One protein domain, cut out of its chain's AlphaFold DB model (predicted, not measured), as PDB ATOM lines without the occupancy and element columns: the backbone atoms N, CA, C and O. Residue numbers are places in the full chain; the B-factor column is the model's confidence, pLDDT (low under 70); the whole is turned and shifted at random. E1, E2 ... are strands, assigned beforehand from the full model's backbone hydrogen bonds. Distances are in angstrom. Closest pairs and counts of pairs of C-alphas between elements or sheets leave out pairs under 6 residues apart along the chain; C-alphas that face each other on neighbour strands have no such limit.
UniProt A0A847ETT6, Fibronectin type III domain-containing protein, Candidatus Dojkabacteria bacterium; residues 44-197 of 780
ATOM      1  N   PRO A  44     184.009 191.011 268.034       90.81
ATOM      2  CA  PRO A  44     183.101 189.875 268.117       90.81
ATOM      3  C   PRO A  44     182.134 190.051 269.294       90.81
ATOM      4  O   PRO A  44     182.494 190.588 270.349       90.81
ATOM      5  N   ILE A  45     180.899 189.613 269.095       89.88
ATOM      6  CA  ILE A  45     179.809 189.665 270.072       89.88
ATOM      7  C   ILE A  45     179.058 188.335 270.061       89.88
ATOM      8  O   ILE A  45     179.171 187.592 269.090       89.88
ATOM      9  N   ASP A  46     178.257 188.085 271.101       90.06
ATOM     10  CA  ASP A  46     177.391 186.896 271.183       90.06
ATOM     11  C   ASP A  46     178.204 185.603 270.993       90.06
ATOM     12  O   ASP A  46     177.942 184.814 270.097       90.06
ATOM     13  N   ILE A  47     179.305 185.487 271.743       93.00
ATOM     14  CA  ILE A  47     180.246 184.370 271.631       93.00
ATOM     15  C   ILE A  47     179.685 183.210 272.446       93.00
ATOM     16  O   ILE A  47     179.475 183.357 273.649       93.00
ATOM     17  N   GLU A  48     179.487 182.068 271.802       93.69
ATOM     18  CA  GLU A  48     178.933 180.871 272.423       93.69
ATOM     19  C   GLU A  48     179.871 179.687 272.202       93.69
ATOM     20  O   GLU A  48     180.247 179.377 271.070       93.69
ATOM     21  N   VAL A  49     180.245 179.031 273.303       93.31
ATOM     22  CA  VAL A  49     180.948 177.746 273.282       93.31
ATOM     23  C   VAL A  49     179.923 176.658 273.554       93.31
ATOM     24  O   VAL A  49     179.235 176.689 274.576       93.31
ATOM     25  N   VAL A  50     179.802 175.727 272.619       91.25
ATOM     26  CA  VAL A  50     178.692 174.773 272.534       91.25
ATOM     27  C   VAL A  50     179.201 173.411 272.079       91.25
ATOM     28  O   VAL A  50     180.323 173.300 271.579       91.25
ATOM     29  N   ASN A  51     178.385 172.373 272.270       85.44
ATOM     30  CA  ASN A  51     178.672 171.007 271.823       85.44
ATOM     31  C   ASN A  51     180.041 170.515 272.330       85.44
ATOM     32  O   ASN A  51     180.788 169.865 271.611       85.44
ATOM     33  N   VAL A  52     180.407 170.871 273.566       87.69
ATOM     34  CA  VAL A  52     181.707 170.499 274.141       87.69
ATOM     35  C   VAL A  52     181.713 169.005 274.463       87.69
ATOM     36  O   VAL A  52     180.890 168.531 275.255       87.69
ATOM     37  N   SER A  53     182.659 168.267 273.894       79.19
ATOM     38  CA  SER A  53     182.886 166.848 274.170       79.19
ATOM     39  C   SER A  53     184.171 166.626 274.985       79.19
ATOM     40  O   SER A  53     184.738 167.553 275.572       79.19
ATOM     41  N   THR A  54     184.613 165.372 275.082       77.00
ATOM     42  CA  THR A  54     185.934 165.005 275.607       77.00
ATOM     43  C   THR A  54     187.086 165.463 274.706       77.00
ATOM     44  O   THR A  54     188.193 165.646 275.204       77.00
ATOM     45  N   THR A  55     186.859 165.632 273.400       78.25
ATOM     46  CA  THR A  55     187.919 165.839 272.395       78.25
ATOM     47  C   THR A  55     187.649 166.968 271.403       78.25
ATOM     48  O   THR A  55     188.554 167.332 270.651       78.25
ATOM     49  N   ASP A  56     186.464 167.574 271.417       83.12
ATOM     50  CA  ASP A  56     186.124 168.691 270.541       83.12
ATOM     51  C   ASP A  56     185.209 169.722 271.216       83.12
ATOM     52  O   ASP A  56     184.646 169.501 272.293       83.12
ATOM     53  N   ALA A  57     185.123 170.899 270.604       89.25
ATOM     54  CA  ALA A  57     184.201 171.956 270.995       89.25
ATOM     55  C   ALA A  57     183.916 172.882 269.814       89.25
ATOM     56  O   ALA A  57     184.816 173.221 269.042       89.25
ATOM     57  N   TRP A  58     182.682 173.370 269.722       91.81
ATOM     58  CA  TRP A  58     182.313 174.385 268.746       91.81
ATOM     59  C   TRP A  58     182.305 175.775 269.373       91.81
ATOM     60  O   TRP A  58     181.811 175.974 270.485       91.81
ATOM     61  N   ILE A  59     182.813 176.760 268.633       93.38
ATOM     62  CA  ILE A  59     182.752 178.171 269.019       93.38
ATOM     63  C   ILE A  59     182.047 178.948 267.920       93.38
ATOM     64  O   ILE A  59     182.517 178.985 266.782       93.38
ATOM     65  N   TYR A  60     180.945 179.599 268.283       93.00
ATOM     66  CA  TYR A  60     180.180 180.499 267.428       93.00
ATOM     67  C   TYR A  60     180.357 181.936 267.911       93.00
ATOM     68  O   TYR A  60     180.421 182.196 269.109       93.00
ATOM     69  N   TRP A  61     180.420 182.892 266.989       92.62
ATOM     70  CA  TRP A  61     180.362 184.314 267.328       92.62
ATOM     71  C   TRP A  61     179.759 185.131 266.197       92.62
ATOM     72  O   TRP A  61     179.823 184.767 265.021       92.62
ATOM     73  N   LYS A  62     179.198 186.286 266.546       91.12
ATOM     74  CA  LYS A  62     178.686 187.257 265.580       91.12
ATOM     75  C   LYS A  62     179.665 188.410 265.398       91.12
ATOM     76  O   LYS A  62     180.297 188.881 266.345       91.12
ATOM     77  N   ALA A  63     179.753 188.910 264.174       88.88
ATOM     78  CA  ALA A  63     180.540 190.091 263.826       88.88
ATOM     79  C   ALA A  63     179.910 190.838 262.630       88.88
ATOM     80  O   ALA A  63     178.972 190.328 262.008       88.88
ATOM     81  N   PRO A  64     180.349 192.072 262.316       82.31
ATOM     82  CA  PRO A  64     179.819 192.810 261.175       82.31
ATOM     83  C   PRO A  64     179.988 192.067 259.849       82.31
ATOM     84  O   PRO A  64     180.853 191.212 259.682       82.31
ATOM     85  N   LYS A  65     179.181 192.462 258.865       75.00
ATOM     86  CA  LYS A  65     179.161 191.866 257.524       75.00
ATOM     87  C   LYS A  65     180.460 192.019 256.729       75.00
ATOM     88  O   LYS A  65     180.663 191.293 255.760       75.00
ATOM     89  N   GLU A  66     181.308 192.962 257.112       71.81
ATOM     90  CA  GLU A  66     182.586 193.233 256.465       71.81
ATOM     91  C   GLU A  66     183.722 192.896 257.431       71.81
ATOM     92  O   GLU A  66     183.695 193.319 258.588       71.81
ATOM     93  N   GLY A  67     184.723 192.177 256.929       71.00
ATOM     94  CA  GLY A  67     185.893 191.749 257.689       71.00
ATOM     95  C   GLY A  67     185.989 190.233 257.848       71.00
ATOM     96  O   GLY A  67     184.983 189.519 257.884       71.00
ATOM     97  N   LEU A  68     187.223 189.740 257.924       81.50
ATOM     98  CA  LEU A  68     187.532 188.358 258.281       81.50
ATOM     99  C   LEU A  68     187.847 188.237 259.770       81.50
ATOM    100  O   LEU A  68     188.452 189.125 260.376       81.50
ATOM    101  N   HIS A  69     187.426 187.117 260.346       88.94
ATOM    102  CA  HIS A  69     187.753 186.728 261.706       88.94
ATOM    103  C   HIS A  69     188.422 185.359 261.679       88.94
ATOM    104  O   HIS A  69     187.993 184.481 260.932       88.94
ATOM    105  N   THR A  70     189.446 185.182 262.506       89.94
ATOM    106  CA  THR A  70     190.064 183.883 262.771       89.94
ATOM    107  C   THR A  70     190.008 183.566 264.258       89.94
ATOM    108  O   THR A  70     189.871 184.463 265.101       89.94
ATOM    109  N   LEU A  71     190.048 182.274 264.569       92.25
ATOM    110  CA  LEU A  71     189.992 181.752 265.926       92.25
ATOM    111  C   LEU A  71     191.381 181.260 266.323       92.25
ATOM    112  O   LEU A  71     192.057 180.586 265.549       92.25
ATOM    113  N   LEU A  72     191.798 181.632 267.524       92.25
ATOM    114  CA  LEU A  72     193.070 181.270 268.126       92.25
ATOM    115  C   LEU A  72     192.774 180.515 269.420       92.25
ATOM    116  O   LEU A  72     191.963 180.996 270.207       92.25
ATOM    117  N   PHE A  73     193.421 179.390 269.693       92.75
ATOM    118  CA  PHE A  73     193.206 178.644 270.938       92.75
ATOM    119  C   PHE A  73     194.507 178.072 271.496       92.75
ATOM    120  O   PHE A  73     195.507 177.978 270.792       92.75
ATOM    121  N   LYS A  74     194.509 177.740 272.787       92.38
ATOM    122  CA  LYS A  74     195.586 176.974 273.416       92.38
ATOM    123  C   LYS A  74     195.150 176.326 274.716       92.38
ATOM    124  O   LYS A  74     194.230 176.798 275.388       92.38
ATOM    125  N   GLU A  75     195.875 175.292 275.116       93.19
ATOM    126  CA  GLU A  75     195.777 174.744 276.464       93.19
ATOM    127  C   GLU A  75     196.249 175.793 277.488       93.19
ATOM    128  O   GLU A  75     197.298 176.419 277.328       93.19
ATOM    129  N   VAL A  76     195.492 176.004 278.571       89.94
ATOM    130  CA  VAL A  76     195.841 177.011 279.595       89.94
ATOM    131  C   VAL A  76     197.132 176.654 280.337       89.94
ATOM    132  O   VAL A  76     197.854 177.546 280.786       89.94
ATOM    133  N   SER A  77     197.427 175.360 280.473       85.44
ATOM    134  CA  SER A  77     198.672 174.882 281.084       85.44
ATOM    135  C   SER A  77     199.900 175.137 280.193       85.44
ATOM    136  O   SER A  77     201.026 175.167 280.697       85.44
ATOM    137  N   ASP A  78     199.688 175.376 278.892       86.06
ATOM    138  CA  ASP A  78     200.748 175.594 277.922       86.06
ATOM    139  C   ASP A  78     201.218 177.061 277.898       86.06
ATOM    140  O   ASP A  78     200.457 178.035 277.763       86.06
ATOM    141  N   ILE A  79     202.536 177.215 278.014       81.12
ATOM    142  CA  ILE A  79     203.245 178.494 277.919       81.12
ATOM    143  C   ILE A  79     203.532 178.904 276.465       81.12
ATOM    144  O   ILE A  79     204.081 179.987 276.251       81.12
ATOM    145  N   GLY A  80     203.181 178.060 275.493       82.12
ATOM    146  CA  GLY A  80     203.267 178.315 274.059       82.12
ATOM    147  C   GLY A  80     202.369 179.450 273.551       82.12
ATOM    148  O   GLY A  80     201.570 180.054 274.286       82.12
ATOM    149  N   GLU A  81     202.551 179.763 272.265       86.25
ATOM    150  CA  GLU A  81     201.706 180.704 271.521       86.25
ATOM    151  C   GLU A  81     200.332 180.083 271.230       86.25
ATOM    152  O   GLU A  81     200.167 178.869 271.289       86.25
ATOM    153  N   PHE A  82     199.331 180.922 270.950       89.81
ATOM    154  CA  PHE A  82     198.030 180.421 270.514       89.81
ATOM    155  C   PHE A  82     198.133 179.816 269.109       89.81
ATOM    156  O   PHE A  82     198.770 180.396 268.227       89.81
ATOM    157  N   GLU A  83     197.452 178.697 268.903       90.50
ATOM    158  CA  GLU A  83     197.320 178.024 267.616       90.50
ATOM    159  C   GLU A  83     196.137 178.604 266.835       90.50
ATOM    160  O   GLU A  83     195.086 178.888 267.408       90.50
ATOM    161  N   GLU A  84     196.305 178.807 265.527       90.31
ATOM    162  CA  GLU A  84     195.258 179.333 264.645       90.31
ATOM    163  C   GLU A  84     194.434 178.201 264.036       90.31
ATOM    164  O   GLU A  84     194.979 177.246 263.481       90.31
ATOM    165  N   VAL A  85     193.109 178.319 264.126       88.38
ATOM    166  CA  VAL A  85     192.188 177.335 263.557       88.38
ATOM    167  C   VAL A  85     192.037 177.581 262.059       88.38
ATOM    168  O   VAL A  85     191.692 178.679 261.621       88.38
ATOM    169  N   ASN A  86     192.291 176.539 261.263       76.31
ATOM    170  CA  ASN A  86     192.376 176.652 259.805       76.31
ATOM    171  C   ASN A  86     191.013 176.743 259.106       76.31
ATOM    172  O   ASN A  86     190.933 177.301 258.012       76.31
ATOM    173  N   ASN A  87     189.955 176.183 259.700       78.69
ATOM    174  CA  ASN A  87     188.642 176.099 259.072       78.69
ATOM    175  C   ASN A  87     187.616 176.945 259.833       78.69
ATOM    176  O   ASN A  87     187.182 176.581 260.927       78.69
ATOM    177  N   ILE A  88     187.246 178.087 259.251       84.00
ATOM    178  CA  ILE A  88     186.222 178.985 259.789       84.00
ATOM    179  C   ILE A  88     185.022 178.974 258.846       84.00
ATOM    180  O   ILE A  88     185.102 179.456 257.713       84.00
ATOM    181  N   GLY A  89     183.902 178.455 259.339       81.00
ATOM    182  CA  GLY A  89     182.604 178.572 258.697       81.00
ATOM    183  C   GLY A  89     182.070 179.998 258.811       81.00
ATOM    184  O   GLY A  89     182.264 180.677 259.823       81.00
ATOM    185  N   ILE A  90     181.412 180.472 257.752       81.44
ATOM    186  CA  ILE A  90     180.820 181.811 257.701       81.44
ATOM    187  C   ILE A  90     179.415 181.700 257.121       81.44
ATOM    188  O   ILE A  90     179.246 181.297 255.971       81.44
ATOM    189  N   SER A  91     178.421 182.144 257.881       78.50
ATOM    190  CA  SER A  91     177.054 182.340 257.403       78.50
ATOM    191  C   SER A  91     176.599 183.784 257.623       78.50
ATOM    192  O   SER A  91     177.243 184.575 258.320       78.50
ATOM    193  N   THR A  92     175.523 184.185 256.943       76.19
ATOM    194  CA  THR A  92     174.957 185.534 257.075       76.19
ATOM    195  C   THR A  92     173.647 185.455 257.834       76.19
ATOM    196  O   THR A  92     172.706 184.836 257.355       76.19
ATOM    197  N   ASP A  93     173.571 186.152 258.963       75.94
ATOM    198  CA  ASP A  93     172.316 186.381 259.662       75.94
ATOM    199  C   ASP A  93     171.618 187.596 259.054       75.94
ATOM    200  O   ASP A  93     171.980 188.752 259.305       75.94
ATOM    201  N   LEU A  94     170.629 187.324 258.202       67.25
ATOM    202  CA  LEU A  94     169.857 188.361 257.522       67.25
ATOM    203  C   LEU A  94     168.933 189.137 258.466       67.25
ATOM    204  O   LEU A  94     168.538 190.251 258.122       67.25
ATOM    205  N   VAL A  95     168.582 188.575 259.627       68.88
ATOM    206  CA  VAL A  95     167.694 189.228 260.600       68.88
ATOM    207  C   VAL A  95     168.458 190.298 261.376       68.88
ATOM    208  O   VAL A  95     167.980 191.425 261.504       68.88
ATOM    209  N   ASP A  96     169.665 189.964 261.834       73.56
ATOM    210  CA  ASP A  96     170.516 190.863 262.622       73.56
ATOM    211  C   ASP A  96     171.500 191.699 261.769       73.56
ATOM    212  O   ASP A  96     172.232 192.524 262.325       73.56
ATOM    213  N   ASP A  97     171.528 191.490 260.444       79.38
ATOM    214  CA  ASP A  97     172.496 192.041 259.470       79.38
ATOM    215  C   ASP A  97     173.961 191.862 259.916       79.38
ATOM    216  O   ASP A  97     174.788 192.782 259.892       79.38
ATOM    217  N   LYS A  98     174.286 190.644 260.357       85.56
ATOM    218  CA  LYS A  98     175.615 190.241 260.844       85.56
ATOM    219  C   LYS A  98     176.109 189.001 260.113       85.56
ATOM    220  O   LYS A  98     175.340 188.278 259.486       85.56
ATOM    221  N   ARG A  99     177.409 188.735 260.213       87.06
ATOM    222  CA  ARG A  99     177.966 187.415 259.916       87.06
ATOM    223  C   ARG A  99     178.034 186.598 261.187       87.06
ATOM    224  O   ARG A  99     178.408 187.116 262.242       87.06
ATOM    225  N   VAL A 100     177.704 185.328 261.048       88.62
ATOM    226  CA  VAL A 100     177.944 184.312 262.058       88.62
ATOM    227  C   VAL A 100     179.172 183.553 261.608       88.62
ATOM    228  O   VAL A 100     179.223 183.020 260.501       88.62
ATOM    229  N   PHE A 101     180.180 183.563 262.460       89.31
ATOM    230  CA  PHE A 101     181.386 182.786 262.286       89.31
ATOM    231  C   PHE A 101     181.324 181.613 263.245       89.31
ATOM    232  O   PHE A 101     180.824 181.752 264.364       89.31
ATOM    233  N   TYR A 102     181.817 180.470 262.798       90.19
ATOM    234  CA  TYR A 102     181.815 179.272 263.610       90.19
ATOM    235  C   TYR A 102     182.968 178.360 263.237       90.19
ATOM    236  O   TYR A 102     183.451 178.365 262.104       90.19
ATOM    237  N   SER A 103     183.449 177.607 264.212       89.81
ATOM    238  CA  SER A 103     184.541 176.669 264.003       89.81
ATOM    239  C   SER A 103     184.482 175.556 265.036       89.81
ATOM    240  O   SER A 103     184.152 175.811 266.197       89.81
ATOM    241  N   ASN A 104     184.801 174.343 264.599       88.12
ATOM    242  CA  ASN A 104     184.999 173.193 265.466       88.12
ATOM    243  C   ASN A 104     186.495 173.078 265.771       88.12
ATOM    244  O   ASN A 104     187.322 173.010 264.858       88.12
ATOM    245  N   ILE A 105     186.842 173.105 267.055       90.12
ATOM    246  CA  ILE A 105     188.201 172.846 267.515       90.12
ATOM    247  C   ILE A 105     188.286 171.361 267.845       90.12
ATOM    248  O   ILE A 105     187.635 170.903 268.782       90.12
ATOM    249  N   GLN A 106     189.090 170.640 267.076       84.19
ATOM    250  CA  GLN A 106     189.292 169.200 267.209       84.19
ATOM    251  C   GLN A 106     190.565 168.900 267.999       84.19
ATOM    252  O   GLN A 106     191.350 169.790 268.327       84.19
ATOM    253  N   ASP A 107     190.782 167.618 268.262       81.31
ATOM    254  CA  ASP A 107     192.022 167.079 268.815       81.31
ATOM    255  C   ASP A 107     192.360 167.540 270.234       81.31
ATOM    256  O   ASP A 107     193.516 167.512 270.666       81.31
ATOM    257  N   LEU A 108     191.337 167.915 270.994       84.75
ATOM    258  CA  LEU A 108     191.488 168.352 272.366       84.75
ATOM    259  C   LEU A 108     191.711 167.154 273.296       84.75
ATOM    260  O   LEU A 108     191.180 166.061 273.115       84.75
ATOM    261  N   LYS A 109     192.502 167.371 274.339       84.19
ATOM    262  CA  LYS A 109     192.637 166.435 275.460       84.19
ATOM    263  C   LYS A 109     191.380 166.461 276.343       84.19
ATOM    264  O   LYS A 109     190.890 167.560 276.611       84.19
ATOM    265  N   PRO A 110     190.921 165.315 276.872       81.06
ATOM    266  CA  PRO A 110     189.857 165.260 277.877       81.06
ATOM    267  C   PRO A 110     190.219 165.983 279.180       81.06
ATOM    268  O   PRO A 110     191.400 166.139 279.496       81.06
ATOM    269  N   ASP A 111     189.205 166.440 279.921       84.75
ATOM    270  CA  ASP A 111     189.326 167.208 281.178       84.75
ATOM    271  C   ASP A 111     190.385 168.326 281.161       84.75
ATOM    272  O   ASP A 111     191.147 168.566 282.105       84.75
ATOM    273  N   THR A 112     190.481 169.024 280.038       89.69
ATOM    274  CA  THR A 112     191.537 170.005 279.824       89.69
ATOM    275  C   THR A 112     190.929 171.377 279.606       89.69
ATOM    276  O   THR A 112     189.958 171.550 278.873       89.69
ATOM    277  N   LEU A 113     191.494 172.372 280.294       93.75
ATOM    278  CA  LEU A 113     191.071 173.763 280.188       93.75
ATOM    279  C   LEU A 113     191.792 174.436 279.017       93.75
ATOM    280  O   LEU A 113     193.021 174.552 279.027       93.75
ATOM    281  N   TYR A 114     191.017 174.943 278.066       93.56
ATOM    282  CA  TYR A 114     191.491 175.704 276.917       93.56
ATOM    283  C   TYR A 114     191.079 177.164 277.039       93.56
ATOM    284  O   TYR A 114     189.989 177.476 277.516       93.56
ATOM    285  N   ALA A 115     191.957 178.056 276.600       92.88
ATOM    286  CA  ALA A 115     191.652 179.461 276.381       92.88
ATOM    287  C   ALA A 115     191.603 179.726 274.880       92.88
ATOM    288  O   ALA A 115     192.396 179.161 274.123       92.88
ATOM    289  N   PHE A 116     190.721 180.625 274.455       93.31
ATOM    290  CA  PHE A 116     190.648 181.046 273.061       93.31
ATOM    291  C   PHE A 116     190.575 182.566 272.925       93.31
ATOM    292  O   PHE A 116     190.281 183.293 273.874       93.31
ATOM    293  N   GLN A 117     190.909 183.046 271.732       92.81
ATOM    294  CA  GLN A 117     190.883 184.443 271.329       92.81
ATOM    295  C   GLN A 117     190.358 184.544 269.904       92.81
ATOM    296  O   GLN A 117     190.612 183.685 269.063       92.81
ATOM    297  N   ILE A 118     189.662 185.636 269.606       92.06
ATOM    298  CA  ILE A 118     189.180 185.916 268.253       92.06
ATOM    299  C   ILE A 118     190.000 187.071 267.693       92.06
ATOM    300  O   ILE A 118     190.143 188.124 268.320       92.06
ATOM    301  N   LYS A 119     190.530 186.891 266.490       91.12
ATOM    302  CA  LYS A 119     191.318 187.893 265.778       91.12
ATOM    303  C   LYS A 119     190.512 188.424 264.604       91.12
ATOM    304  O   LYS A 119     190.123 187.658 263.734       91.12
ATOM    305  N   SER A 120     190.272 189.733 264.572       89.94
ATOM    306  CA  SER A 120     189.832 190.426 263.359       89.94
ATOM    307  C   SER A 120     191.044 190.952 262.583       89.94
ATOM    308  O   SER A 120     192.173 190.917 263.080       89.94
ATOM    309  N   GLU A 121     190.815 191.471 261.376       84.69
ATOM    310  CA  GLU A 121     191.865 192.006 260.492       84.69
ATOM    311  C   GLU A 121     192.827 192.978 261.194       84.69
ATOM    312  O   GLU A 121     194.044 192.872 261.035       84.69
ATOM    313  N   ASP A 122     192.291 193.892 262.007       83.50
ATOM    314  CA  ASP A 122     193.069 194.973 262.615       83.50
ATOM    315  C   ASP A 122     193.427 194.733 264.092       83.50
ATOM    316  O   ASP A 122     194.166 195.528 264.688       83.50
ATOM    317  N   LYS A 123     192.878 193.686 264.732       87.62
ATOM    318  CA  LYS A 123     193.022 193.494 266.180       87.62
ATOM    319  C   LYS A 123     192.793 192.052 266.637       87.62
ATOM    320  O   LYS A 123     191.797 191.426 266.300       87.62
ATOM    321  N   VAL A 124     193.664 191.580 267.530       89.00
ATOM    322  CA  VAL A 124     193.370 190.422 268.386       89.00
ATOM    323  C   VAL A 124     192.520 190.897 269.557       89.00
ATOM    324  O   VAL A 124     192.909 191.806 270.302       89.00
ATOM    325  N   TRP A 125     191.330 190.327 269.689       87.31
ATOM    326  CA  TRP A 125     190.423 190.654 270.768       87.31
ATOM    327  C   TRP A 125     190.764 189.792 271.970       87.31
ATOM    328  O   TRP A 125     190.585 188.580 271.948       87.31
ATOM    329  N   ASP A 126     191.235 190.451 273.026       68.94
ATOM    330  CA  ASP A 126     191.461 189.854 274.342       68.94
ATOM    331  C   ASP A 126     190.118 189.618 275.054       68.94
ATOM    332  O   ASP A 126     189.801 190.204 276.089       68.94
ATOM    333  N   VAL A 127     189.262 188.836 274.402       62.47
ATOM    334  CA  VAL A 127     188.104 188.186 275.006       62.47
ATOM    335  C   VAL A 127     188.619 186.802 275.370       62.47
ATOM    336  O   VAL A 127     188.405 185.846 274.638       62.47
ATOM    337  N   THR A 128     189.459 186.740 276.405       61.72
ATOM    338  CA  THR A 128     189.983 185.463 276.888       61.72
ATOM    339  C   THR A 128     188.843 184.753 277.609       61.72
ATOM    340  O   THR A 128     188.683 184.897 278.820       61.72
ATOM    341  N   ASP A 129     188.020 184.052 276.839       78.38
ATOM    342  CA  ASP A 129     187.093 183.059 277.353       78.38
ATOM    343  C   ASP A 129     187.774 181.691 277.345       78.38
ATOM    344  O   ASP A 129     188.769 181.442 276.652       78.38
ATOM    345  N   SER A 130     187.274 180.810 278.198       90.56
ATOM    346  CA  SER A 130     187.842 179.485 278.388       90.56
ATOM    347  C   SER A 130     186.747 178.451 278.481       90.56
ATOM    348  O   SER A 130     185.687 178.724 279.042       90.56
ATOM    349  N   PHE A 131     187.041 177.250 278.013       91.25
ATOM    350  CA  PHE A 131     186.167 176.100 278.163       91.25
ATOM    351  C   PHE A 131     186.982 174.894 278.612       91.25
ATOM    352  O   PHE A 131     188.195 174.825 278.399       91.25
ATOM    353  N   ARG A 132     186.317 173.961 279.287       91.12
ATOM    354  CA  ARG A 132     186.909 172.704 279.734       91.12
ATOM    355  C   ARG A 132     186.246 171.575 278.961       91.12
ATOM    356  O   ARG A 132     185.021 171.492 278.968       91.12
ATOM    357  N   THR A 133     187.043 170.744 278.302       87.06
ATOM    358  CA  THR A 133     186.549 169.499 277.699       87.06
ATOM    359  C   THR A 133     186.039 168.554 278.778       87.06
ATOM    360  O   THR A 133     186.485 168.597 279.927       87.06
ATOM    361  N   LYS A 134     185.083 167.698 278.428       80.50
ATOM    362  CA  LYS A 134     184.490 166.755 279.380       80.50
ATOM    363  C   LYS A 134     185.529 165.740 279.880       80.50
ATOM    364  O   LYS A 134     186.480 165.397 279.173       80.50
ATOM    365  N   GLU A 135     185.337 165.268 281.111       76.94
ATOM    366  CA  GLU A 135     186.051 164.111 281.658       76.94
ATOM    367  C   GLU A 135     185.641 162.823 280.922       76.94
ATOM    368  O   GLU A 135     184.539 162.716 280.385       76.94
ATOM    369  N   ILE A 136     186.529 161.822 280.908       61.50
ATOM    370  CA  ILE A 136     186.323 160.531 280.215       61.50
ATOM    371  C   ILE A 136     185.255 159.648 280.922       61.50
ATOM    372  O   ILE A 136     184.814 158.638 280.376       61.50
ATOM    373  N   SER A 137     184.776 160.004 282.122       57.56
ATOM    374  CA  SER A 137     183.750 159.245 282.873       57.56
ATOM    375  C   SER A 137     182.964 160.171 283.827       57.56
ATOM    376  O   SER A 137     183.471 161.234 284.144       57.56
ATOM    377  N   GLU A 138     181.769 159.888 284.364       41.94
ATOM    378  CA  GLU A 138     181.122 158.615 284.708       41.94
ATOM    379  C   GLU A 138     179.608 158.834 285.004       41.94
ATOM    380  O   GLU A 138     179.223 158.983 286.150       41.94
ATOM    381  N   GLU A 139     178.724 158.886 284.005       34.00
ATOM    382  CA  GLU A 139     177.297 158.525 284.159       34.00
ATOM    383  C   GLU A 139     176.669 158.472 282.765       34.00
ATOM    384  O   GLU A 139     176.642 159.466 282.041       34.00
ATOM    385  N   ILE A 140     176.209 157.292 282.359       42.22
ATOM    386  CA  ILE A 140     175.339 157.168 281.192       42.22
ATOM    387  C   ILE A 140     173.977 157.659 281.663       42.22
ATOM    388  O   ILE A 140     173.266 156.940 282.363       42.22
ATOM    389  N   GLN A 141     173.641 158.893 281.313       43.97
ATOM    390  CA  GLN A 141     172.262 159.350 281.380       43.97
ATOM    391  C   GLN A 141     171.579 158.919 280.083       43.97
ATOM    392  O   GLN A 141     172.137 159.082 278.998       43.97
ATOM    393  N   LEU A 142     170.419 158.276 280.227       39.19
ATOM    394  CA  LEU A 142     169.582 157.874 279.102       39.19
ATOM    395  C   LEU A 142     169.267 159.113 278.260       39.19
ATOM    396  O   LEU A 142     168.914 160.137 278.853       39.19
ATOM    397  N   PRO A 143     169.372 159.036 276.921       47.78
ATOM    398  CA  PRO A 143     169.029 160.166 276.095       47.78
ATOM    399  C   PRO A 143     167.532 160.444 276.220       47.78
ATOM    400  O   PRO A 143     166.701 159.659 275.757       47.78
ATOM    401  N   GLU A 144     167.173 161.556 276.853       55.16
ATOM    402  CA  GLU A 144     165.798 162.046 276.833       55.16
ATOM    403  C   GLU A 144     165.678 162.955 275.621       55.16
ATOM    404  O   GLU A 144     165.934 164.162 275.692       55.16
ATOM    405  N   VAL A 145     165.357 162.324 274.488       56.88
ATOM    406  CA  VAL A 145     165.169 163.010 273.214       56.88
ATOM    407  C   VAL A 145     163.959 163.915 273.338       56.88
ATOM    408  O   VAL A 145     162.816 163.455 273.385       56.88
ATOM    409  N   VAL A 146     164.227 165.212 273.370       59.72
ATOM    410  CA  VAL A 146     163.192 166.225 273.286       59.72
ATOM    411  C   VAL A 146     163.148 166.726 271.859       59.72
ATOM    412  O   VAL A 146     164.151 167.211 271.332       59.72
ATOM    413  N   SER A 147     161.980 166.602 271.240       61.06
ATOM    414  CA  SER A 147     161.690 167.194 269.943       61.06
ATOM    415  C   SER A 147     160.977 168.532 270.111       61.06
ATOM    416  O   SER A 147     160.261 168.785 271.085       61.06
ATOM    417  N   GLY A 148     161.183 169.422 269.151       60.94
ATOM    418  CA  GLY A 148     160.526 170.715 269.131       60.94
ATOM    419  C   GLY A 148     160.462 171.315 267.739       60.94
ATOM    420  O   GLY A 148     161.192 170.937 266.824       60.94
ATOM    421  N   ASN A 149     159.587 172.307 267.613       59.56
ATOM    422  CA  ASN A 149     159.489 173.142 266.426       59.56
ATOM    423  C   ASN A 149     160.289 174.427 266.649       59.56
ATOM    424  O   ASN A 149     160.157 175.096 267.680       59.56
ATOM    425  N   GLY A 150     161.137 174.752 265.687       62.72
ATOM    426  CA  GLY A 150     161.926 175.966 265.600       62.72
ATOM    427  C   GLY A 150     161.655 176.716 264.298       62.72
ATOM    428  O   GLY A 150     160.710 176.444 263.562       62.72
ATOM    429  N   ASP A 151     162.506 177.694 264.010       67.12
ATOM    430  CA  ASP A 151     162.511 178.327 262.700       67.12
ATOM    431  C   ASP A 151     163.319 177.460 261.737       67.12
ATOM    432  O   ASP A 151     164.398 176.991 262.080       67.12
ATOM    433  N   VAL A 152     162.825 177.272 260.518       60.84
ATOM    434  CA  VAL A 152     163.589 176.714 259.390       60.84
ATOM    435  C   VAL A 152     164.926 177.452 259.199       60.84
ATOM    436  O   VAL A 152     165.040 178.629 259.518       60.84
ATOM    437  N   MET A 153     165.932 176.767 258.673       64.62
ATOM    438  CA  MET A 153     167.310 177.181 258.363       64.62
ATOM    439  C   MET A 153     167.895 178.141 259.396       64.62
ATOM    440  O   MET A 153     168.293 179.277 259.099       64.62
ATOM    441  N   SER A 154     167.850 177.695 260.644       78.50
ATOM    442  CA  SER A 154     168.245 178.478 261.798       78.50
ATOM    443  C   SER A 154     169.157 177.671 262.702       78.50
ATOM    444  O   SER A 154     169.018 176.462 262.846       78.50
ATOM    445  N   LEU A 155     170.073 178.379 263.353       84.75
ATOM    446  CA  LEU A 155     170.841 177.838 264.459       84.75
ATOM    447  C   LEU A 155     170.071 178.114 265.753       84.75
ATOM    448  O   LEU A 155     169.782 179.272 266.083       84.75
ATOM    449  N   LEU A 156     169.716 177.060 266.474       86.81
ATOM    450  CA  LEU A 156     169.082 177.114 267.784       86.81
ATOM    451  C   LEU A 156     170.129 176.882 268.869       86.81
ATOM    452  O   LEU A 156     170.752 175.828 268.924       86.81
ATOM    453  N   LEU A 157     170.270 177.852 269.767       91.81
ATOM    454  CA  LEU A 157     171.011 177.695 271.007       91.81
ATOM    455  C   LEU A 157     170.085 177.086 272.058       91.81
ATOM    456  O   LEU A 157     169.136 177.735 272.516       91.81
ATOM    457  N   VAL A 158     170.382 175.853 272.441       89.69
ATOM    458  CA  VAL A 158     169.760 175.155 273.561       89.69
ATOM    459  C   VAL A 158     170.662 175.292 274.777       89.69
ATOM    460  O   VAL A 158     171.799 174.828 274.778       89.69
ATOM    461  N   ASP A 159     170.145 175.940 275.814       90.75
ATOM    462  CA  ASP A 159     170.840 176.159 277.080       90.75
ATOM    463  C   ASP A 159     170.226 175.266 278.167       90.75
ATOM    464  O   ASP A 159     169.055 175.438 278.520       90.75
ATOM    465  N   MET A 160     171.009 174.308 278.669       87.19
ATOM    466  CA  MET A 160     170.664 173.397 279.771       87.19
ATOM    467  C   MET A 160     171.336 173.812 281.094       87.19
ATOM    468  O   MET A 160     171.419 173.029 282.039       87.19
ATOM    469  N   GLY A 161     171.839 175.047 281.182       84.56
ATOM    470  CA  GLY A 161     172.486 175.614 282.364       84.56
ATOM    471  C   GLY A 161     173.988 175.341 282.430       84.56
ATOM    472  O   GLY A 161     174.780 176.283 282.414       84.56
ATOM    473  N   ASP A 162     174.393 174.074 282.536       80.62
ATOM    474  CA  ASP A 162     175.805 173.650 282.553       80.62
ATOM    475  C   ASP A 162     176.326 173.221 281.174       80.62
ATOM    476  O   ASP A 162     177.534 173.201 280.940       80.62
ATOM    477  N   GLU A 163     175.417 172.912 280.255       83.31
ATOM    478  CA  GLU A 163     175.710 172.473 278.900       83.31
ATOM    479  C   GLU A 163     174.915 173.309 277.897       83.31
ATOM    480  O   GLU A 163     173.745 173.631 278.110       83.31
ATOM    481  N   LYS A 164     175.570 173.662 276.792       90.25
ATOM    482  CA  LYS A 164     174.954 174.382 275.684       90.25
ATOM    483  C   LYS A 164     175.150 173.603 274.397       90.25
ATOM    484  O   LYS A 164     176.252 173.120 274.128       90.25
ATOM    485  N   LEU A 165     174.094 173.529 273.601       87.38
ATOM    486  CA  LEU A 165     174.099 172.908 272.285       87.38
ATOM    487  C   LEU A 165     173.686 173.940 271.241       87.38
ATOM    488  O   LEU A 165     172.780 174.741 271.471       87.38
ATOM    489  N   MET A 166     174.344 173.907 270.094       87.88
ATOM    490  CA  MET A 166     173.894 174.560 268.879       87.88
ATOM    491  C   MET A 166     173.311 173.491 267.967       87.88
ATOM    492  O   MET A 166     174.008 172.548 267.597       87.88
ATOM    493  N   ILE A 167     172.034 173.637 267.632       80.88
ATOM    494  CA  ILE A 167     171.317 172.719 266.752       80.88
ATOM    495  C   ILE A 167     170.987 173.449 265.462       80.88
ATOM    496  O   ILE A 167     170.435 174.549 265.491       80.88
ATOM    497  N   ASP A 168     171.304 172.831 264.333       76.38
ATOM    498  CA  ASP A 168     170.887 173.315 263.028       76.38
ATOM    499  C   ASP A 168     169.519 172.715 262.660       76.38
ATOM    500  O   ASP A 168     169.374 171.501 262.552       76.38
ATOM    501  N   THR A 169     168.506 173.561 262.477       66.94
ATOM    502  CA  THR A 169     167.142 173.133 262.116       66.94
ATOM    503  C   THR A 169     166.952 172.836 260.629       66.94
ATOM    504  O   THR A 169     165.878 172.368 260.231       66.94
ATOM    505  N   GLN A 170     167.954 173.145 259.796       63.66
ATOM    506  CA  GLN A 170     167.969 172.871 258.356       63.66
ATOM    507  C   GLN A 170     166.662 173.270 257.646       63.66
ATOM    508  O   GLN A 170     165.992 174.220 258.031       63.66
ATOM    509  N   TYR A 171     166.249 172.599 256.574       50.78
ATOM    510  CA  TYR A 171     165.091 173.040 255.787       50.78
ATOM    511  C   TYR A 171     163.729 172.803 256.456       50.78
ATOM    512  O   TYR A 171     162.748 173.417 256.036       50.78
ATOM    513  N   HIS A 172     163.669 171.969 257.496       50.03
ATOM    514  CA  HIS A 172     162.416 171.486 258.081       50.03
ATOM    515  C   HIS A 172     161.970 172.282 259.311       50.03
ATOM    516  O   HIS A 172     160.783 172.298 259.624       50.03
ATOM    517  N   GLY A 173     162.878 173.018 259.967       54.97
ATOM    518  CA  GLY A 173     162.497 173.879 261.091       54.97
ATOM    519  C   GLY A 173     162.107 173.094 262.333       54.97
ATOM    520  O   GLY A 173     161.498 173.644 263.238       54.97
ATOM    521  N   THR A 174     162.458 171.819 262.393       56.12
ATOM    522  CA  THR A 174     162.296 170.968 263.564       56.12
ATOM    523  C   THR A 174     163.672 170.686 264.155       56.12
ATOM    524  O   THR A 174     164.699 170.880 263.502       56.12
ATOM    525  N   TYR A 175     163.713 170.300 265.424       63.53
ATOM    526  CA  TYR A 175     164.946 169.894 266.085       63.53
ATOM    527  C   TYR A 175     164.667 168.798 267.102       63.53
ATOM    528  O   TYR A 175     163.583 168.736 267.686       63.53
ATOM    529  N   ALA A 176     165.674 167.965 267.332       60.31
ATOM    530  CA  ALA A 176     165.700 166.996 268.408       60.31
ATOM    531  C   ALA A 176     167.082 167.024 269.060       60.31
ATOM    532  O   ALA A 176     168.091 167.212 268.381       60.31
ATOM    533  N   PHE A 177     167.133 166.872 270.377       68.12
ATOM    534  CA  PHE A 177     168.388 166.739 271.110       68.12
ATOM    535  C   PHE A 177     168.167 165.969 272.404       68.12
ATOM    536  O   PHE A 177     167.043 165.844 272.891       68.12
ATOM    537  N   ASP A 178     169.260 165.474 272.966       67.62
ATOM    538  CA  ASP A 178     169.260 164.832 274.270       67.62
ATOM    539  C   ASP A 178     169.289 165.880 275.392       67.62
ATOM    540  O   ASP A 178     170.301 166.550 275.614       67.62
ATOM    541  N   SER A 179     168.172 166.006 276.110       72.38
ATOM    542  CA  SER A 179     168.055 166.890 277.275       72.38
ATOM    543  C   SER A 179     168.672 166.316 278.548       72.38
ATOM    544  O   SER A 179     168.869 167.052 279.516       72.38
ATOM    545  N   LYS A 180     168.947 165.006 278.587       70.50
ATOM    546  CA  LYS A 180     169.394 164.275 279.783       70.50
ATOM    547  C   LYS A 180     168.479 164.501 280.998       70.50
ATOM    548  O   LYS A 180     168.942 164.559 282.138       70.50
ATOM    549  N   GLY A 181     167.186 164.724 280.752       71.25
ATOM    550  CA  GLY A 181     166.188 165.061 281.771       71.25
ATOM    551  C   GLY A 181     166.388 166.411 282.459       71.25
ATOM    552  O   GLY A 181     165.814 166.655 283.525       71.25
ATOM    553  N   LYS A 182     167.202 167.302 281.883       79.81
ATOM    554  CA  LYS A 182     167.407 168.665 282.381       79.81
ATOM    555  C   LYS A 182     166.370 169.616 281.792       79.81
ATOM    556  O   LYS A 182     165.982 169.516 280.630       79.81
ATOM    557  N   GLU A 183     165.966 170.604 282.590       86.88
ATOM    558  CA  GLU A 183     165.251 171.757 282.043       86.88
ATOM    559  C   GLU A 183     166.149 172.487 281.044       86.88
ATOM    560  O   GLU A 183     167.338 172.695 281.289       86.88
ATOM    561  N   TYR A 184     165.565 172.907 279.928       87.69
ATOM    562  CA  TYR A 184     166.297 173.565 278.861       87.69
ATOM    563  C   TYR A 184     165.554 174.795 278.360       87.69
ATOM    564  O   TYR A 184     164.333 174.939 278.492       87.69
ATOM    565  N   LYS A 185     166.309 175.686 277.725       91.00
ATOM    566  CA  LYS A 185     165.770 176.825 276.996       91.00
ATOM    567  C   LYS A 185     166.323 176.830 275.581       91.00
ATOM    568  O   LYS A 185     167.496 177.118 275.374       91.00
ATOM    569  N   ALA A 186     165.458 176.571 274.607       87.06
ATOM    570  CA  ALA A 186     165.782 176.750 273.199       87.06
ATOM    571  C   ALA A 186     165.549 178.210 272.783       87.06
ATOM    572  O   ALA A 186     164.477 178.780 273.006       87.06
ATOM    573  N   THR A 187     166.558 178.832 272.181       90.44
ATOM    574  CA  THR A 187     166.479 180.187 271.627       90.44
ATOM    575  C   THR A 187     167.117 180.231 270.253       90.44
ATOM    576  O   THR A 187     168.144 179.609 270.021       90.44
ATOM    577  N   ARG A 188     166.535 180.995 269.329       88.56
ATOM    578  CA  ARG A 188     167.165 181.216 268.027       88.56
ATOM    579  C   ARG A 188     168.438 182.035 268.196       88.56
ATOM    580  O   ARG A 188     168.370 183.196 268.600       88.56
ATOM    581  N   TYR A 189     169.568 181.432 267.846       88.94
ATOM    582  CA  TYR A 189     170.868 182.084 267.823       88.94
ATOM    583  C   TYR A 189     171.052 182.882 266.537       88.94
ATOM    584  O   TYR A 189     171.363 184.069 266.598       88.94
ATOM    585  N   SER A 190     170.800 182.276 265.376       86.50
ATOM    586  CA  SER A 190     170.839 182.976 264.091       86.50
ATOM    587  C   SER A 190     169.954 182.311 263.045       86.50
ATOM    588  O   SER A 190     169.484 181.190 263.222       86.50
ATOM    589  N   THR A 191     169.744 183.016 261.938       79.12
ATOM    590  CA  THR A 191     169.208 182.445 260.697       79.12
ATOM    591  C   THR A 191     170.306 182.418 259.644       79.12
ATOM    592  O   THR A 191     171.237 183.220 259.727       79.12
ATOM    593  N   TYR A 192     170.218 181.531 258.655       68.75
ATOM    594  CA  TYR A 192     171.185 181.513 257.552       68.75
ATOM    595  C   TYR A 192     170.547 181.396 256.162       68.75
ATOM    596  O   TYR A 192     171.232 181.051 255.201       68.75
ATOM    597  N   PHE A 193     169.264 181.760 256.023       67.12
ATOM    598  CA  PHE A 193     168.628 181.891 254.707       67.12
ATOM    599  C   PHE A 193     169.461 182.792 253.787       67.12
ATOM    600  O   PHE A 193     169.917 183.868 254.184       67.12
ATOM    601  N   SER A 194     169.606 182.406 252.526       58.28
ATOM    602  CA  SER A 194     170.116 183.295 251.489       58.28
ATOM    603  C   SER A 194     169.137 184.449 251.231       58.28
ATOM    604  O   SER A 194     167.946 184.386 251.540       58.28
ATOM    605  N   GLN A 195     169.618 185.540 250.620       51.66
ATOM    606  CA  GLN A 195     168.723 186.624 250.184       51.66
ATOM    607  C   GLN A 195     167.667 186.145 249.181       51.66
ATOM    608  O   GLN A 195     166.637 186.800 249.036       51.66
ATOM    609  N   GLU A 196     167.947 185.066 248.457       51.44
ATOM    610  CA  GLU A 196     167.051 184.471 247.472       51.44
ATOM    611  C   GLU A 196     165.940 183.690 248.186       51.44
ATOM    612  O   GLU A 196     164.773 184.024 248.011       51.44
ATOM    613  N   GLU A 197     166.286 182.820 249.138       54.50
ATOM    614  CA  GLU A 197     165.329 182.070 249.971       54.50
ATOM    615  C   GLU A 197     164.501 182.977 250.886       54.50
ATOM    616  O   GLU A 197     163.302 182.762 251.067       54.50
TER     617      GLU A 197
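This is residues 44 to 197 of the 780 residues of the protein "Fibronectin type III domain-containing protein" of Candidatus Dojkabacteria bacterium (UniProt A0A847ETT6). Three antiparallel sheets form a stack, that is, sheets face to face in turn: the four-stranded sheet E1, E2, E5, E4 is the middle layer, with the sheet E3, E6, E7 over one face and the sheet E10, E9, E12, its strands crossed, over the other. Beyond E10, the small antiparallel pair E8 and E11 makes the far end. The printed part has 154 residues, with no named helix and twelve named strands, E1 to E12 in chain order; the class is all strand. It is compact, with a radius of gyration of the C-alphas of 16.3 A, and flat, spanning 46 by 45 by 21 A.

E1, residues 45 to 50, and E2, residues 57 to 64, form a hairpin at 166 degrees; N 48 and O 60 are 2.9 A apart, within hydrogen-bond range. E5, residues 98 to 105, is the next strand; N 61 and O 101 are 2.9 A apart. E4, residues 89 to 93, is an edge strand and forms a hairpin with E5; N 91 and O 100 are 2.9 A apart. E3, residues 69 to 75, E6, residues 113 to 120, and E7, residues 123 to 132, form the second sheet, with N 72 and O 117 2.8 A apart and N 114 and O 131 2.8 A apart. These two strongly twisted sheets are face to face, 11.0 A centre to centre, their strands at 33 degrees. In the third sheet E9, residues 154 to 159, is the inner strand between E10, residues 164 to 168, and E12, residues 185 to 191; N 158 and O 165, and N 157 and O 187, are each 2.8 A apart. It faces the four-stranded sheet at 10.2 A, the strands at 64 degrees; the closest C-alphas of E1 and E10, Val 50 and Lys 164, are 4.9 A apart. E8, residues 145 to 149, and E11, residues 174 to 178, are antiparallel, with N 148 and O 175 2.9 A apart. The closest C-alphas of E10 and E11, Ile 167 and Tyr 175, are 7.0 A apart.

E1 begins at C-alpha 45, (179.809, 189.665, 270.072), and E12 ends at C-alpha 191, (169.208, 182.445, 260.697). From first to last C-alpha E7 is 25.6 A, E6 23.7 A, E2 23.5 A, E5 22.5 A and E3 20.6 A long. E7 bends by 51 degrees at residue 126.

The C-alphas farthest apart, those of Ile 79 and Glu 196, are 47.7 A apart. The printed part has no cut. The links E3 to E4 and E7 to E8 are long. Mean pLDDT of the printed part is 78.8; residues 136 to 153 and 169 to 178 are among those under 70.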